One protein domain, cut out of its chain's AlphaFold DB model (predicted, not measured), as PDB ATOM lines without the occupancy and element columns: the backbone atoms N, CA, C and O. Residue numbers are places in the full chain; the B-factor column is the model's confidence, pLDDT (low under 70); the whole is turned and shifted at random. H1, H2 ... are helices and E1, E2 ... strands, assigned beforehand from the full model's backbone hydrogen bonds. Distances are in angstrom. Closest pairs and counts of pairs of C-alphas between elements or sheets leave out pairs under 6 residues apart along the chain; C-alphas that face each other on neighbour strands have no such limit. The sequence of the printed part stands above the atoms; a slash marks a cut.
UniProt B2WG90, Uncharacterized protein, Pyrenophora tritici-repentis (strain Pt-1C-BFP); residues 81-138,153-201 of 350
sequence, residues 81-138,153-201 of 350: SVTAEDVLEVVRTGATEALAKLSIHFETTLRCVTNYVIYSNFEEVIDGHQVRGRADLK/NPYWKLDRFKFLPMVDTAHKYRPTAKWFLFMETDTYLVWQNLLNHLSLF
ATOM      1  N   SER A  81     -72.325 -51.178  95.330       72.75
ATOM      2  CA  SER A  81     -73.278 -51.016  96.421       72.75
ATOM      3  C   SER A  81     -74.491 -51.884  96.133       72.75
ATOM      4  O   SER A  81     -75.013 -51.848  95.021       72.75
ATOM      5  N   VAL A  82     -74.955 -52.634  97.132       73.88
ATOM      6  CA  VAL A  82     -76.202 -53.410  97.039       73.88
ATOM      7  C   VAL A  82     -77.387 -52.472  96.778       73.88
ATOM      8  O   VAL A  82     -78.271 -52.786  95.990       73.88
ATOM      9  N   THR A  83     -77.345 -51.257  97.334       77.62
ATOM     10  CA  THR A  83     -78.354 -50.214  97.106       77.62
ATOM     11  C   THR A  83     -78.445 -49.805  95.634       77.62
ATOM     12  O   THR A  83     -79.512 -49.397  95.192       77.62
ATOM     13  N   ALA A  84     -77.370 -49.936  94.846       81.50
ATOM     14  CA  ALA A  84     -77.380 -49.566  93.427       81.50
ATOM     15  C   ALA A  84     -78.265 -50.488  92.570       81.50
ATOM     16  O   ALA A  84     -78.787 -50.059  91.544       81.50
ATOM     17  N   GLU A  85     -78.464 -51.740  92.988       82.19
ATOM     18  CA  GLU A  85     -79.367 -52.675  92.304       82.19
ATOM     19  C   GLU A  85     -80.843 -52.333  92.546       82.19
ATOM     20  O   GLU A  85     -81.710 -52.667  91.737       82.19
ATOM     21  N   ASP A  86     -81.126 -51.621  93.631       83.06
ATOM     22  CA  ASP A  86     -82.468 -51.208  94.024       83.06
ATOM     23  C   ASP A  86     -82.890 -49.859  93.410       83.06
ATOM     24  O   ASP A  86     -84.043 -49.451  93.578       83.06
ATOM     25  N   VAL A  87     -81.989 -49.167  92.701       85.88
ATOM     26  CA  VAL A  87     -82.247 -47.861  92.076       85.88
ATOM     27  C   VAL A  87     -82.428 -48.001  90.565       85.88
ATOM     28  O   VAL A  87     -81.634 -48.659  89.894       85.88
ATOM     29  N   LEU A  88     -83.458 -47.345  90.026       88.12
ATOM     30  CA  LEU A  88     -83.605 -47.056  88.603       88.12
ATOM     31  C   LEU A  88     -83.425 -45.554  88.367       88.12
ATOM     32  O   LEU A  88     -84.215 -44.752  88.867       88.12
ATOM     33  N   GLU A  89     -82.429 -45.193  87.560       90.50
ATOM     34  CA  GLU A  89     -82.246 -43.822  87.080       90.50
ATOM     35  C   GLU A  89     -83.083 -43.574  85.821       90.50
ATOM     36  O   GLU A  89     -83.087 -44.374  84.884       90.50
ATOM     37  N   VAL A  90     -83.790 -42.454  85.771       89.69
ATOM     38  CA  VAL A  90     -84.653 -42.073  84.659       89.69
ATOM     39  C   VAL A  90     -84.188 -40.725  84.140       89.69
ATOM     40  O   VAL A  90     -84.502 -39.671  84.692       89.69
ATOM     41  N   VAL A  91     -83.444 -40.769  83.039       90.94
ATOM     42  CA  VAL A  91     -82.876 -39.584  82.402       90.94
ATOM     43  C   VAL A  91     -83.875 -39.028  81.402       90.94
ATOM     44  O   VAL A  91     -84.203 -39.667  80.401       90.94
ATOM     45  N   ARG A  92     -84.346 -37.811  81.640       87.81
ATOM     46  CA  ARG A  92     -85.198 -37.071  80.714       87.81
ATOM     47  C   ARG A  92     -84.361 -36.151  79.838       87.81
ATOM     48  O   ARG A  92     -83.516 -35.408  80.331       87.81
ATOM     49  N   THR A  93     -84.666 -36.132  78.541       84.75
ATOM     50  CA  THR A  93     -84.017 -35.215  77.596       84.75
ATOM     51  C   THR A  93     -84.970 -34.676  76.528       84.75
ATOM     52  O   THR A  93     -86.045 -35.236  76.267       84.75
ATOM     53  N   GLY A  94     -84.606 -33.554  75.908       77.69
ATOM     54  CA  GLY A  94     -85.207 -33.080  74.665       77.69
ATOM     55  C   GLY A  94     -84.568 -33.737  73.438       77.69
ATOM     56  O   GLY A  94     -83.352 -33.816  73.341       77.69
ATOM     57  N   ALA A  95     -85.372 -34.122  72.443       72.12
ATOM     58  CA  ALA A  95     -84.871 -34.736  71.204       72.12
ATOM     59  C   ALA A  95     -83.810 -33.881  70.477       72.12
ATOM     60  O   ALA A  95     -82.903 -34.400  69.845       72.12
ATOM     61  N   THR A  96     -83.886 -32.549  70.582       69.38
ATOM     62  CA  THR A  96     -82.931 -31.639  69.923       69.38
ATOM     63  C   THR A  96     -81.586 -31.512  70.635       69.38
ATOM     64  O   THR A  96     -80.652 -30.969  70.060       69.38
ATOM     65  N   GLU A  97     -81.495 -31.944  71.891       76.19
ATOM     66  CA  GLU A  97     -80.293 -31.819  72.727       76.19
ATOM     67  C   GLU A  97     -79.753 -33.171  73.202       76.19
ATOM     68  O   GLU A  97     -78.650 -33.223  73.740       76.19
ATOM     69  N   ALA A  98     -80.501 -34.252  72.963       81.25
ATOM     70  CA  ALA A  98     -80.170 -35.607  73.373       81.25
ATOM     71  C   ALA A  98     -78.758 -36.001  72.920       81.25
ATOM     72  O   ALA A  98     -77.943 -36.372  73.757       81.25
ATOM     73  N   LEU A  99     -78.430 -35.816  71.635       81.50
ATOM     74  CA  LEU A  99     -77.106 -36.152  71.099       81.50
ATOM     75  C   LEU A  99     -75.978 -35.352  71.765       81.50
ATOM     76  O   LEU A  99     -74.945 -35.907  72.104       81.50
ATOM     77  N   ALA A 100     -76.168 -34.049  71.980       82.75
ATOM     78  CA  ALA A 100     -75.113 -33.198  72.532       82.75
ATOM     79  C   ALA A 100     -74.907 -33.402  74.041       82.75
ATOM     80  O   ALA A 100     -73.798 -33.213  74.539       82.75
ATOM     81  N   LYS A 101     -75.968 -33.743  74.783       87.94
ATOM     82  CA  LYS A 101     -75.923 -33.831  76.248       87.94
ATOM     83  C   LYS A 101     -75.749 -35.257  76.767       87.94
ATOM     84  O   LYS A 101     -75.085 -35.437  77.784       87.94
ATOM     85  N   LEU A 102     -76.318 -36.272  76.112       90.50
ATOM     86  CA  LEU A 102     -76.261 -37.652  76.610       90.50
ATOM     87  C   LEU A 102     -74.873 -38.276  76.495       90.50
ATOM     88  O   LEU A 102     -74.495 -39.013  77.402       90.50
ATOM     89  N   SER A 103     -74.094 -37.946  75.461       89.31
ATOM     90  CA  SER A 103     -72.741 -38.492  75.289       89.31
ATOM     91  C   SER A 103     -71.860 -38.244  76.513       89.31
ATOM     92  O   SER A 103     -71.187 -39.148  77.003       89.31
ATOM     93  N   ILE A 104     -71.957 -37.048  77.101       89.06
ATOM     94  CA  ILE A 104     -71.229 -36.702  78.328       89.06
ATOM     95  C   ILE A 104     -71.687 -37.589  79.491       89.06
ATOM     96  O   ILE A 104     -70.858 -38.083  80.254       89.06
ATOM     97  N   HIS A 105     -72.994 -37.829  79.627       91.38
ATOM     98  CA  HIS A 105     -73.539 -38.695  80.675       91.38
ATOM     99  C   HIS A 105     -73.086 -40.148  80.527       91.38
ATOM    100  O   HIS A 105     -72.777 -40.772  81.543       91.38
ATOM    101  N   PHE A 106     -72.984 -40.674  79.303       91.00
ATOM    102  CA  PHE A 106     -72.480 -42.031  79.039       91.00
ATOM    103  C   PHE A 106     -71.020 -42.209  79.448       91.00
ATOM    104  O   PHE A 106     -70.655 -43.241  80.014       91.00
ATOM    105  N   GLU A 107     -70.196 -41.186  79.242       88.44
ATOM    106  CA  GLU A 107     -68.786 -41.221  79.634       88.44
ATOM    107  C   GLU A 107     -68.562 -40.970  81.136       88.44
ATOM    108  O   GLU A 107     -67.502 -41.319  81.670       88.44
ATOM    109  N   THR A 108     -69.558 -40.408  81.831       87.75
ATOM    110  CA  THR A 108     -69.444 -39.951  83.225       87.75
ATOM    111  C   THR A 108     -70.424 -40.651  84.177       87.75
ATOM    112  O   THR A 108     -70.125 -41.739  84.667       87.75
ATOM    113  N   THR A 109     -71.581 -40.052  84.483       86.81
ATOM    114  CA  THR A 109     -72.544 -40.544  85.482       86.81
ATOM    115  C   THR A 109     -73.072 -41.935  85.132       86.81
ATOM    116  O   THR A 109     -73.003 -42.847  85.959       86.81
ATOM    117  N   LEU A 110     -73.548 -42.135  83.900       89.25
ATOM    118  CA  LEU A 110     -74.168 -43.391  83.462       89.25
ATOM    119  C   LEU A 110     -73.158 -44.524  83.263       89.25
ATOM    120  O   LEU A 110     -73.551 -45.678  83.120       89.25
ATOM    121  N   ARG A 111     -71.859 -44.230  83.351       88.31
ATOM    122  CA  ARG A 111     -70.809 -45.248  83.370       88.31
ATOM    123  C   ARG A 111     -70.874 -46.141  84.611       88.31
ATOM    124  O   ARG A 111     -70.535 -47.319  84.528       88.31
ATOM    125  N   CYS A 112     -71.291 -45.590  85.756       85.88
ATOM    126  CA  CYS A 112     -71.399 -46.326  87.023       85.88
ATOM    127  C   CYS A 112     -72.838 -46.658  87.438       85.88
ATOM    128  O   CYS A 112     -73.036 -47.426  88.383       85.88
ATOM    129  N   VAL A 113     -73.834 -46.110  86.741       88.06
ATOM    130  CA  VAL A 113     -75.243 -46.462  86.926       88.06
ATOM    131  C   VAL A 113     -75.558 -47.641  86.013       88.06
ATOM    132  O   VAL A 113     -75.582 -47.509  84.796       88.06
ATOM    133  N   THR A 114     -75.800 -48.815  86.586       78.81
ATOM    134  CA  THR A 114     -76.079 -50.030  85.802       78.81
ATOM    135  C   THR A 114     -77.530 -50.121  85.336       78.81
ATOM    136  O   THR A 114     -77.812 -50.761  84.327       78.81
ATOM    137  N   ASN A 115     -78.452 -49.476  86.055       88.25
ATOM    138  CA  ASN A 115     -79.884 -49.508  85.778       88.25
ATOM    139  C   ASN A 115     -80.383 -48.096  85.473       88.25
ATOM    140  O   ASN A 115     -80.672 -47.326  86.390       88.25
ATOM    141  N   TYR A 116     -80.519 -47.772  84.191       92.50
ATOM    142  CA  TYR A 116     -81.135 -46.519  83.771       92.50
ATOM    143  C   TYR A 116     -82.048 -46.697  82.562       92.50
ATOM    144  O   TYR A 116     -81.931 -47.651  81.792       92.50
ATOM    145  N   VAL A 117     -82.963 -45.746  82.404       90.69
ATOM    146  CA  VAL A 117     -83.806 -45.562  81.223       90.69
ATOM    147  C   VAL A 117     -83.682 -44.119  80.779       90.69
ATOM    148  O   VAL A 117     -83.724 -43.206  81.597       90.69
ATOM    149  N   ILE A 118     -83.573 -43.912  79.471       91.19
ATOM    150  CA  ILE A 118     -83.561 -42.578  78.878       91.19
ATOM    151  C   ILE A 118     -84.903 -42.357  78.200       91.19
ATOM    152  O   ILE A 118     -85.350 -43.191  77.409       91.19
ATOM    153  N   TYR A 119     -85.549 -41.241  78.517       86.44
ATOM    154  CA  TYR A 119     -86.851 -40.874  77.986       86.44
ATOM    155  C   TYR A 119     -86.783 -39.539  77.246       86.44
ATOM    156  O   TYR A 119     -86.368 -38.509  77.788       86.44
ATOM    157  N   SER A 120     -87.237 -39.552  75.998       82.19
ATOM    158  CA  SER A 120     -87.312 -38.396  75.112       82.19
ATOM    159  C   SER A 120     -88.679 -38.344  74.430       82.19
ATOM    160  O   SER A 120     -89.490 -39.264  74.489       82.19
ATOM    161  N   ASN A 121     -88.954 -37.236  73.748       70.00
ATOM    162  CA  ASN A 121     -90.103 -37.168  72.844       70.00
ATOM    163  C   ASN A 121     -89.870 -37.929  71.531       70.00
ATOM    164  O   ASN A 121     -90.797 -38.051  70.736       70.00
ATOM    165  N   PHE A 122     -88.647 -38.380  71.272       73.50
ATOM    166  CA  PHE A 122     -88.274 -39.062  70.045       73.50
ATOM    167  C   PHE A 122     -87.597 -40.383  70.392       73.50
ATOM    168  O   PHE A 122     -86.799 -40.436  71.325       73.50
ATOM    169  N   GLU A 123     -87.987 -41.449  69.693       81.56
ATOM    170  CA  GLU A 123     -87.356 -42.753  69.855       81.56
ATOM    171  C   GLU A 123     -86.140 -42.829  68.940       81.56
ATOM    172  O   GLU A 123     -86.252 -42.682  67.724       81.56
ATOM    173  N   GLU A 124     -84.976 -43.035  69.540       79.75
ATOM    174  CA  GLU A 124     -83.700 -43.062  68.836       79.75
ATOM    175  C   GLU A 124     -82.677 -43.916  69.589       79.75
ATOM    176  O   GLU A 124     -82.906 -44.366  70.715       79.75
ATOM    177  N   VAL A 125     -81.539 -44.163  68.946       86.88
ATOM    178  CA  VAL A 125     -80.385 -44.818  69.563       86.88
ATOM    179  C   VAL A 125     -79.214 -43.853  69.473       86.88
ATOM    180  O   VAL A 125     -78.839 -43.450  68.374       86.88
ATOM    181  N   ILE A 126     -78.649 -43.487  70.621       85.56
ATOM    182  CA  ILE A 126     -77.536 -42.536  70.736       85.56
ATOM    183  C   ILE A 126     -76.387 -43.252  71.434       85.56
ATOM    184  O   ILE A 126     -76.589 -43.821  72.502       85.56
ATOM    185  N   ASP A 127     -75.205 -43.272  70.816       85.75
ATOM    186  CA  ASP A 127     -74.001 -43.950  71.326       85.75
ATOM    187  C   ASP A 127     -74.233 -45.422  71.729       85.75
ATOM    188  O   ASP A 127     -73.629 -45.948  72.657       85.75
ATOM    189  N   GLY A 128     -75.147 -46.106  71.029       85.44
ATOM    190  CA  GLY A 128     -75.532 -47.493  71.321       85.44
ATOM    191  C   GLY A 128     -76.551 -47.653  72.458       85.44
ATOM    192  O   GLY A 128     -76.986 -48.771  72.732       85.44
ATOM    193  N   HIS A 129     -76.985 -46.556  73.077       89.06
ATOM    194  CA  HIS A 129     -77.982 -46.533  74.142       89.06
ATOM    195  C   HIS A 129     -79.373 -46.214  73.602       89.06
ATOM    196  O   HIS A 129     -79.564 -45.310  72.787       89.06
ATOM    197  N   GLN A 130     -80.369 -46.963  74.073       89.50
ATOM    198  CA  GLN A 130     -81.749 -46.796  73.637       89.50
ATOM    199  C   GLN A 130     -82.409 -45.611  74.348       89.50
ATOM    200  O   GLN A 130     -82.476 -45.560  75.578       89.50
ATOM    201  N   VAL A 131     -82.927 -44.678  73.552       86.88
ATOM    202  CA  VAL A 131     -83.710 -43.533  74.007       86.88
ATOM    203  C   VAL A 131     -85.171 -43.806  73.684       86.88
ATOM    204  O   VAL A 131     -85.560 -43.905  72.522       86.88
ATOM    205  N   ARG A 132     -86.000 -43.951  74.722       81.50
ATOM    206  CA  ARG A 132     -87.427 -44.255  74.569       81.50
ATOM    207  C   ARG A 132     -88.181 -43.004  74.170       81.50
ATOM    208  O   ARG A 132     -88.166 -42.016  74.901       81.50
ATOM    209  N   GLY A 133     -88.875 -43.085  73.042       71.38
ATOM    210  CA  GLY A 133     -89.837 -42.078  72.623       71.38
ATOM    211  C   GLY A 133     -91.203 -42.282  73.274       71.38
ATOM    212  O   GLY A 133     -91.538 -43.352  73.788       71.38
ATOM    213  N   ARG A 134     -92.043 -41.251  73.194       64.12
ATOM    214  CA  ARG A 134     -93.479 -41.404  73.432       64.12
ATOM    215  C   ARG A 134     -94.114 -42.086  72.218       64.12
ATOM    216  O   ARG A 134     -93.914 -41.637  71.090       64.12
ATOM    217  N   ALA A 135     -94.917 -43.125  72.457       54.28
ATOM    218  CA  ALA A 135     -95.759 -43.718  71.421       54.28
ATOM    219  C   ALA A 135     -96.639 -42.633  70.763       54.28
ATOM    220  O   ALA A 135     -97.084 -41.706  71.440       54.28
ATOM    221  N   ASP A 136     -96.865 -42.751  69.452       52.38
ATOM    222  CA  ASP A 136     -97.682 -41.856  68.609       52.38
ATOM    223  C   ASP A 136     -97.008 -40.583  68.046       52.38
ATOM    224  O   ASP A 136     -97.671 -39.794  67.368       52.38
ATOM    225  N   LEU A 137     -95.694 -40.382  68.223       49.12
ATOM    226  CA  LEU A 137     -94.954 -39.289  67.564       49.12
ATOM    227  C   LEU A 137     -94.256 -39.778  66.279       49.12
ATOM    228  O   LEU A 137     -93.322 -40.569  66.330       49.12
ATOM    229  N   LYS A 138     -94.720 -39.310  65.110       47.06
ATOM    230  CA  LYS A 138     -94.142 -39.631  63.784       47.06
ATOM    231  C   LYS A 138     -92.953 -38.712  63.431       47.06
ATOM    232  O   LYS A 138     -92.953 -37.541  63.797       47.06
ATOM    233  N   ASN A 153     -92.205 -25.629  67.280       49.31
ATOM    234  CA  ASN A 153     -91.747 -26.986  67.552       49.31
ATOM    235  C   ASN A 153     -92.741 -27.695  68.494       49.31
ATOM    236  O   ASN A 153     -92.779 -27.398  69.697       49.31
ATOM    237  N   PRO A 154     -93.538 -28.662  67.996       49.72
ATOM    238  CA  PRO A 154     -94.508 -29.375  68.820       49.72
ATOM    239  C   PRO A 154     -93.842 -30.119  69.982       49.72
ATOM    240  O   PRO A 154     -94.478 -30.296  71.021       49.72
ATOM    241  N   TYR A 155     -92.556 -30.479  69.875       48.12
ATOM    242  CA  TYR A 155     -91.825 -31.167  70.936       48.12
ATOM    243  C   TYR A 155     -91.677 -30.332  72.218       48.12
ATOM    244  O   TYR A 155     -91.702 -30.914  73.299       48.12
ATOM    245  N   TRP A 156     -91.610 -28.995  72.144       44.66
ATOM    246  CA  TRP A 156     -91.581 -28.138  73.342       44.66
ATOM    247  C   TRP A 156     -92.952 -28.065  74.033       44.66
ATOM    248  O   TRP A 156     -93.055 -28.176  75.251       44.66
ATOM    249  N   LYS A 157     -94.041 -27.978  73.255       47.56
ATOM    250  CA  LYS A 157     -95.416 -28.053  73.790       47.56
ATOM    251  C   LYS A 157     -95.717 -29.428  74.406       47.56
ATOM    252  O   LYS A 157     -96.470 -29.514  75.374       47.56
ATOM    253  N   LEU A 158     -95.107 -30.488  73.866       51.56
ATOM    254  CA  LEU A 158     -95.225 -31.872  74.338       51.56
ATOM    255  C   LEU A 158     -94.388 -32.171  75.583       51.56
ATOM    256  O   LEU A 158     -94.736 -33.087  76.325       51.56
ATOM    257  N   ASP A 159     -93.330 -31.398  75.833       53.34
ATOM    258  CA  ASP A 159     -92.435 -31.579  76.977       53.34
ATOM    259  C   ASP A 159     -93.196 -31.534  78.316       53.34
ATOM    260  O   ASP A 159     -92.959 -32.345  79.210       53.34
ATOM    261  N   ARG A 160     -94.247 -30.702  78.398       54.47
ATOM    262  CA  ARG A 160     -95.183 -30.644  79.537       54.47
ATOM    263  C   ARG A 160     -95.834 -31.992  79.878       54.47
ATOM    264  O   ARG A 160     -96.228 -32.208  81.019       54.47
ATOM    265  N   PHE A 161     -95.963 -32.891  78.907       56.94
ATOM    266  CA  PHE A 161     -96.655 -34.172  79.049       56.94
ATOM    267  C   PHE A 161     -95.704 -35.375  79.098       56.94
ATOM    268  O   PHE A 161     -96.178 -36.505  79.006       56.94
ATOM    269  N   LYS A 162     -94.387 -35.169  79.252       62.12
ATOM    270  CA  LYS A 162     -93.418 -36.273  79.378       62.12
ATOM    271  C   LYS A 162     -93.508 -37.013  80.704       62.12
ATOM    272  O   LYS A 162     -93.204 -38.196  80.745       62.12
ATOM    273  N   PHE A 163     -93.942 -36.342  81.773       66.88
ATOM    274  CA  PHE A 163     -93.812 -36.876  83.128       66.88
ATOM    275  C   PHE A 163     -94.580 -38.188  83.344       66.88
ATOM    276  O   PHE A 163     -93.987 -39.186  83.734       66.88
ATOM    277  N   LEU A 164     -95.880 -38.223  83.034       61.16
ATOM    278  CA  LEU A 164     -96.696 -39.421  83.282       61.16
ATOM    279  C   LEU A 164     -96.279 -40.631  82.422       61.16
ATOM    280  O   LEU A 164     -96.087 -41.706  82.990       61.16
ATOM    281  N   PRO A 165     -96.076 -40.500  81.094       64.69
ATOM    282  CA  PRO A 165     -95.567 -41.602  80.277       64.69
ATOM    283  C   PRO A 165     -94.175 -42.084  80.701       64.69
ATOM    284  O   PRO A 165     -93.892 -43.279  80.634       64.69
ATOM    285  N   MET A 166     -93.311 -41.171  81.149       67.44
ATOM    286  CA  MET A 166     -91.975 -41.498  81.643       67.44
ATOM    287  C   MET A 166     -92.045 -42.336  82.925       67.44
ATOM    288  O   MET A 166     -91.355 -43.348  83.019       67.44
ATOM    289  N   VAL A 167     -92.910 -41.968  83.876       68.25
ATOM    290  CA  VAL A 167     -93.136 -42.738  85.112       68.25
ATOM    291  C   VAL A 167     -93.661 -44.144  84.800       68.25
ATOM    292  O   VAL A 167     -93.130 -45.125  85.317       68.25
ATOM    293  N   ASP A 168     -94.658 -44.262  83.916       68.50
ATOM    294  CA  ASP A 168     -95.201 -45.562  83.488       68.50
ATOM    295  C   ASP A 168     -94.131 -46.429  82.801       68.50
ATOM    296  O   ASP A 168     -93.980 -47.613  83.105       68.50
ATOM    297  N   THR A 169     -93.326 -45.825  81.925       71.12
ATOM    298  CA  THR A 169     -92.224 -46.509  81.236       71.12
ATOM    299  C   THR A 169     -91.169 -47.008  82.221       71.12
ATOM    300  O   THR A 169     -90.717 -48.147  82.111       71.12
ATOM    301  N   ALA A 170     -90.795 -46.183  83.199       76.00
ATOM    302  CA  ALA A 170     -89.829 -46.543  84.227       76.00
ATOM    303  C   ALA A 170     -90.332 -47.714  85.086       76.00
ATOM    304  O   ALA A 170     -89.608 -48.691  85.285       76.00
ATOM    305  N   HIS A 171     -91.594 -47.667  85.527       71.88
ATOM    306  CA  HIS A 171     -92.187 -48.741  86.323       71.88
ATOM    307  C   HIS A 171     -92.286 -50.057  85.540       71.88
ATOM    308  O   HIS A 171     -91.946 -51.111  86.069       71.88
ATOM    309  N   LYS A 172     -92.674 -50.008  84.259       76.00
ATOM    310  CA  LYS A 172     -92.691 -51.193  83.385       76.00
ATOM    311  C   LYS A 172     -91.299 -51.772  83.152       76.00
ATOM    312  O   LYS A 172     -91.162 -52.987  83.048       76.00
ATOM    313  N   TYR A 173     -90.282 -50.918  83.056       79.25
ATOM    314  CA  TYR A 173     -88.902 -51.350  82.854       79.25
ATOM    315  C   TYR A 173     -88.339 -52.069  84.084       79.25
ATOM    316  O   TYR A 173     -87.693 -53.107  83.945       79.25
ATOM    317  N   ARG A 174     -88.592 -51.540  85.289       80.31
ATOM    318  CA  ARG A 174     -88.117 -52.148  86.537       80.31
ATOM    319  C   ARG A 174     -89.162 -52.033  87.651       80.31
ATOM    320  O   ARG A 174     -89.022 -51.188  88.534       80.31
ATOM    321  N   PRO A 175     -90.179 -52.912  87.673       75.44
ATOM    322  CA  PRO A 175     -91.235 -52.857  88.686       75.44
ATOM    323  C   PRO A 175     -90.731 -53.216  90.090       75.44
ATOM    324  O   PRO A 175     -91.376 -52.885  91.079       75.44
ATOM    325  N   THR A 176     -89.580 -53.885  90.182       79.69
ATOM    326  CA  THR A 176     -88.937 -54.306  91.433       79.69
ATOM    327  C   THR A 176     -87.981 -53.265  92.017       79.69
ATOM    328  O   THR A 176     -87.416 -53.508  93.082       79.69
ATOM    329  N   ALA A 177     -87.765 -52.128  91.341       80.25
ATOM    330  CA  ALA A 177     -86.931 -51.056  91.876       80.25
ATOM    331  C   ALA A 177     -87.566 -50.470  93.141       80.25
ATOM    332  O   ALA A 177     -88.773 -50.229  93.188       80.25
ATOM    333  N   LYS A 178     -86.740 -50.201  94.152       81.69
ATOM    334  CA  LYS A 178     -87.169 -49.520  95.378       81.69
ATOM    335  C   LYS A 178     -87.146 -48.005  95.204       81.69
ATOM    336  O   LYS A 178     -87.983 -47.311  95.769       81.69
ATOM    337  N   TRP A 179     -86.204 -47.508  94.402       81.19
ATOM    338  CA  TRP A 179     -85.994 -46.083  94.172       81.19
ATOM    339  C   TRP A 179     -86.082 -45.764  92.681       81.19
ATOM    340  O   TRP A 179     -85.383 -46.367  91.871       81.19
ATOM    341  N   PHE A 180     -86.921 -44.788  92.331       81.81
ATOM    342  CA  PHE A 180     -86.998 -44.203  90.993       81.81
ATOM    343  C   PHE A 180     -86.452 -42.781  91.075       81.81
ATOM    344  O   PHE A 180     -87.071 -41.925  91.711       81.81
ATOM    345  N   LEU A 181     -85.291 -42.537  90.471       85.62
ATOM    346  CA  LEU A 181     -84.686 -41.212  90.422       85.62
ATOM    347  C   LEU A 181     -84.913 -40.612  89.038       85.62
ATOM    348  O   LEU A 181     -84.679 -41.273  88.037       85.62
ATOM    349  N   PHE A 182     -85.423 -39.384  88.989       84.25
ATOM    350  CA  PHE A 182     -85.671 -38.670  87.742       84.25
ATOM    351  C   PHE A 182     -84.706 -37.496  87.649       84.25
ATOM    352  O   PHE A 182     -84.733 -36.614  88.512       84.25
ATOM    353  N   MET A 183     -83.891 -37.469  86.598       86.69
ATOM    354  CA  MET A 183     -82.942 -36.389  86.328       86.69
ATOM    355  C   MET A 183     -83.124 -35.819  84.922       86.69
ATOM    356  O   MET A 183     -83.632 -36.486  84.019       86.69
ATOM    357  N   GLU A 184     -82.665 -34.588  84.721       87.31
ATOM    358  CA  GLU A 184     -82.573 -33.958  83.401       87.31
ATOM    359  C   GLU A 184     -81.125 -33.975  82.897       87.31
ATOM    360  O   GLU A 184     -80.172 -34.055  83.673       87.31
ATOM    361  N   THR A 185     -80.938 -33.914  81.574       87.38
ATOM    362  CA  THR A 185     -79.603 -34.015  80.954       87.38
ATOM    363  C   THR A 185     -78.657 -32.841  81.222       87.38
ATOM    364  O   THR A 185     -77.487 -32.905  80.858       87.38
ATOM    365  N   ASP A 186     -79.119 -31.766  81.849       85.69
ATOM    366  CA  ASP A 186     -78.304 -30.644  82.330       85.69
ATOM    367  C   ASP A 186     -77.960 -30.739  83.829       85.69
ATOM    368  O   ASP A 186     -77.304 -29.852  84.375       85.69
ATOM    369  N   THR A 187     -78.354 -31.829  84.488       85.31
ATOM    370  CA  THR A 187     -78.054 -32.108  85.894       85.31
ATOM    371  C   THR A 187     -76.980 -33.184  86.001       85.31
ATOM    372  O   THR A 187     -77.025 -34.175  85.285       85.31
ATOM    373  N   TYR A 188     -76.022 -33.027  86.919       83.38
ATOM    374  CA  TYR A 188     -75.002 -34.043  87.191       83.38
ATOM    375  C   TYR A 188     -75.247 -34.715  88.543       83.38
ATOM    376  O   TYR A 188     -75.426 -34.035  89.556       83.38
ATOM    377  N   LEU A 189     -75.208 -36.049  88.576       83.56
ATOM    378  CA  LEU A 189     -75.371 -36.819  89.807       83.56
ATOM    379  C   LEU A 189     -74.030 -37.360  90.293       83.56
ATOM    380  O   LEU A 189     -73.347 -38.127  89.607       83.56
ATOM    381  N   VAL A 190     -73.689 -37.027  91.537       87.88
ATOM    382  CA  VAL A 190     -72.594 -37.682  92.257       87.88
ATOM    383  C   VAL A 190     -73.123 -38.999  92.824       87.88
ATOM    384  O   VAL A 190     -73.578 -39.061  93.967       87.88
ATOM    385  N   TRP A 191     -73.079 -40.052  92.003       86.25
ATOM    386  CA  TRP A 191     -73.696 -41.359  92.276       86.25
ATOM    387  C   TRP A 191     -73.375 -41.927  93.668       86.25
ATOM    388  O   TRP A 191     -74.252 -42.430  94.363       86.25
ATOM    389  N   GLN A 192     -72.131 -41.777  94.126       85.06
ATOM    390  CA  GLN A 192     -71.703 -42.256  95.445       85.06
ATOM    391  C   GLN A 192     -72.430 -41.555  96.594       85.06
ATOM    392  O   GLN A 192     -72.888 -42.204  97.533       85.06
ATOM    393  N   ASN A 193     -72.565 -40.231  96.507       85.94
ATOM    394  CA  ASN A 193     -73.238 -39.444  97.534       85.94
ATOM    395  C   ASN A 193     -74.719 -39.802  97.594       85.94
ATOM    396  O   ASN A 193     -75.268 -39.939  98.683       85.94
ATOM    397  N   LEU A 194     -75.342 -40.009  96.431       84.38
ATOM    398  CA  LEU A 194     -76.726 -40.455  96.346       84.38
ATOM    399  C   LEU A 194     -76.911 -41.819  97.018       84.38
ATOM    400  O   LEU A 194     -77.781 -41.954  97.869       84.38
ATOM    401  N   LEU A 195     -76.097 -42.818  96.674       85.38
ATOM    402  CA  LEU A 195     -76.221 -44.159  97.251       85.38
ATOM    403  C   LEU A 195     -76.008 -44.160  98.768       85.38
ATOM    404  O   LEU A 195     -76.755 -44.818  99.491       85.38
ATOM    405  N   ASN A 196     -75.029 -43.390  99.251       83.25
ATOM    406  CA  ASN A 196     -74.805 -43.208 100.682       83.25
ATOM    407  C   ASN A 196     -76.013 -42.546 101.348       83.25
ATOM    408  O   ASN A 196     -76.426 -42.977 102.421       83.25
ATOM    409  N   HIS A 197     -76.619 -41.549 100.706       81.75
ATOM    410  CA  HIS A 197     -77.820 -40.903 101.218       81.75
ATOM    411  C   HIS A 197     -79.011 -41.868 101.264       81.75
ATOM    412  O   HIS A 197     -79.627 -42.018 102.314       81.75
ATOM    413  N   LEU A 198     -79.284 -42.589 100.172       80.56
ATOM    414  CA  LEU A 198     -80.375 -43.565 100.081       80.56
ATOM    415  C   LEU A 198     -80.224 -44.722 101.076       80.56
ATOM    416  O   LEU A 198     -81.226 -45.248 101.550       80.56
ATOM    417  N   SER A 199     -78.990 -45.084 101.446       80.38
ATOM    418  CA  SER A 199     -78.722 -46.124 102.451       80.38
ATOM    419  C   SER A 199     -79.241 -45.786 103.855       80.38
ATOM    420  O   SER A 199     -79.413 -46.681 104.678       80.38
ATOM    421  N   LEU A 200     -79.516 -44.506 104.124       80.00
ATOM    422  CA  LEU A 200     -80.055 -44.040 105.401       80.00
ATOM    423  C   LEU A 200     -81.579 -44.194 105.495       80.00
ATOM    424  O   LEU A 200     -82.137 -44.016 106.577       80.00
ATOM    425  N   PHE A 201     -82.259 -44.497 104.384       75.50
ATOM    426  CA  PHE A 201     -83.716 -44.517 104.309       75.50
ATOM    427  C   PHE A 201     -84.281 -45.928 104.160       75.50
ATOM    428  O   PHE A 201     -83.715 -46.805 103.510       75.50
TER     429      PHE A 201
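Overview. This is residues 81 to 138 and 153 to 201 of the 350 residues of an uncharacterized protein of Pyrenophora tritici-repentis (strain Pt-1C-BFP) (UniProt B2WG90). A strongly twisted sheet of five strands makes the core, with H4 slantwise over one face at E2 and E1, and H2 on the other side, beside the strands rather than over them. H1 and H5 lie at one end of the long axis and H3 at the other. The printed part has 107 residues, with five named helices and five named strands in the order H1 E1 H2 E2 E3 E4 H3 H4 E5 H5; the class is mixed, helices and strands. The sheet is mixed, in the order E3 E4 E2 E1 E5. The whole is compact, with a radius of gyration of the C-alphas of 13.8 A, yet elongated, spanning 43 by 27 by 22 A.

Arrangement. H1, residues 82 to 85, only just touches H5, residues 191 to 198, with 3 pairs of C-alphas within 8 A; the closest are those of Thr 83 and Leu 195, 6.4 A. E1, residues 87 to 92, H2, residues 98 to 107, and E2, residues 116 to 119, form a strand-helix-strand unit, two parallel neighbour strands with a helix between, and its crossover is right-handed. E1 and E2 have N 117 and O 89 within hydrogen-bond range, 2.8 A. H2 is on the sheet at a height of 4.8 A, over none of its strands; its closest C-alphas to E3, residues 124 to 126, are those of Leu 99 and Ile 126, 6.4 A. E3 and E4, residues 129 to 132, are an antiparallel hairpin, with N 129 and O 126 2.8 A apart. E4 is parallel to E2, with N 132 and O 118 2.9 A apart. H3, residues 154 to 159, is not on the sheet. H4, residues 163 to 173, is on the sheet at a height of 8.6 A, over E2 and E1, at 38 degrees to E1 on the local plane; the C-alphas of Tyr 119 and Met 166, the closest of E2 and H4, are 6.3 A apart. With H2 this makes three layers, helices on both faces of a sheet. E5, residues 179 to 184, is parallel to E1, with N 90 and O 181 2.7 A apart. Every O i to N i+4 pair is within hydrogen-bond range in H3, H4 and H5, 3 of 6 are in H2, and H1 is too short for such a pair.

Along the chain. H1 begins at C-alpha 82, (-76.202, -53.410, 97.039). E1 measures 15.9 A, H2 14.2 A, H4 15.3 A and E5 16.6 A from first to last C-alpha. H4 begins at C-alpha 163, (-93.812, -36.876, 83.128), and H5 ends at C-alpha 198, (-80.375, -43.565, 100.081).

Size, cuts and confidence. The two C-alphas farthest apart, those of Lys 138 and Leu 200, are 44.2 A apart. Residues 139 to 152 are not printed, and C-alphas 138 and 153 are 13.4 A apart across this cut. Of the links that are printed whole, none is long. The mean pLDDT of the printed part is 78.0, with residue 96, residues 134 to 138 and residues 153 to 168 under 70.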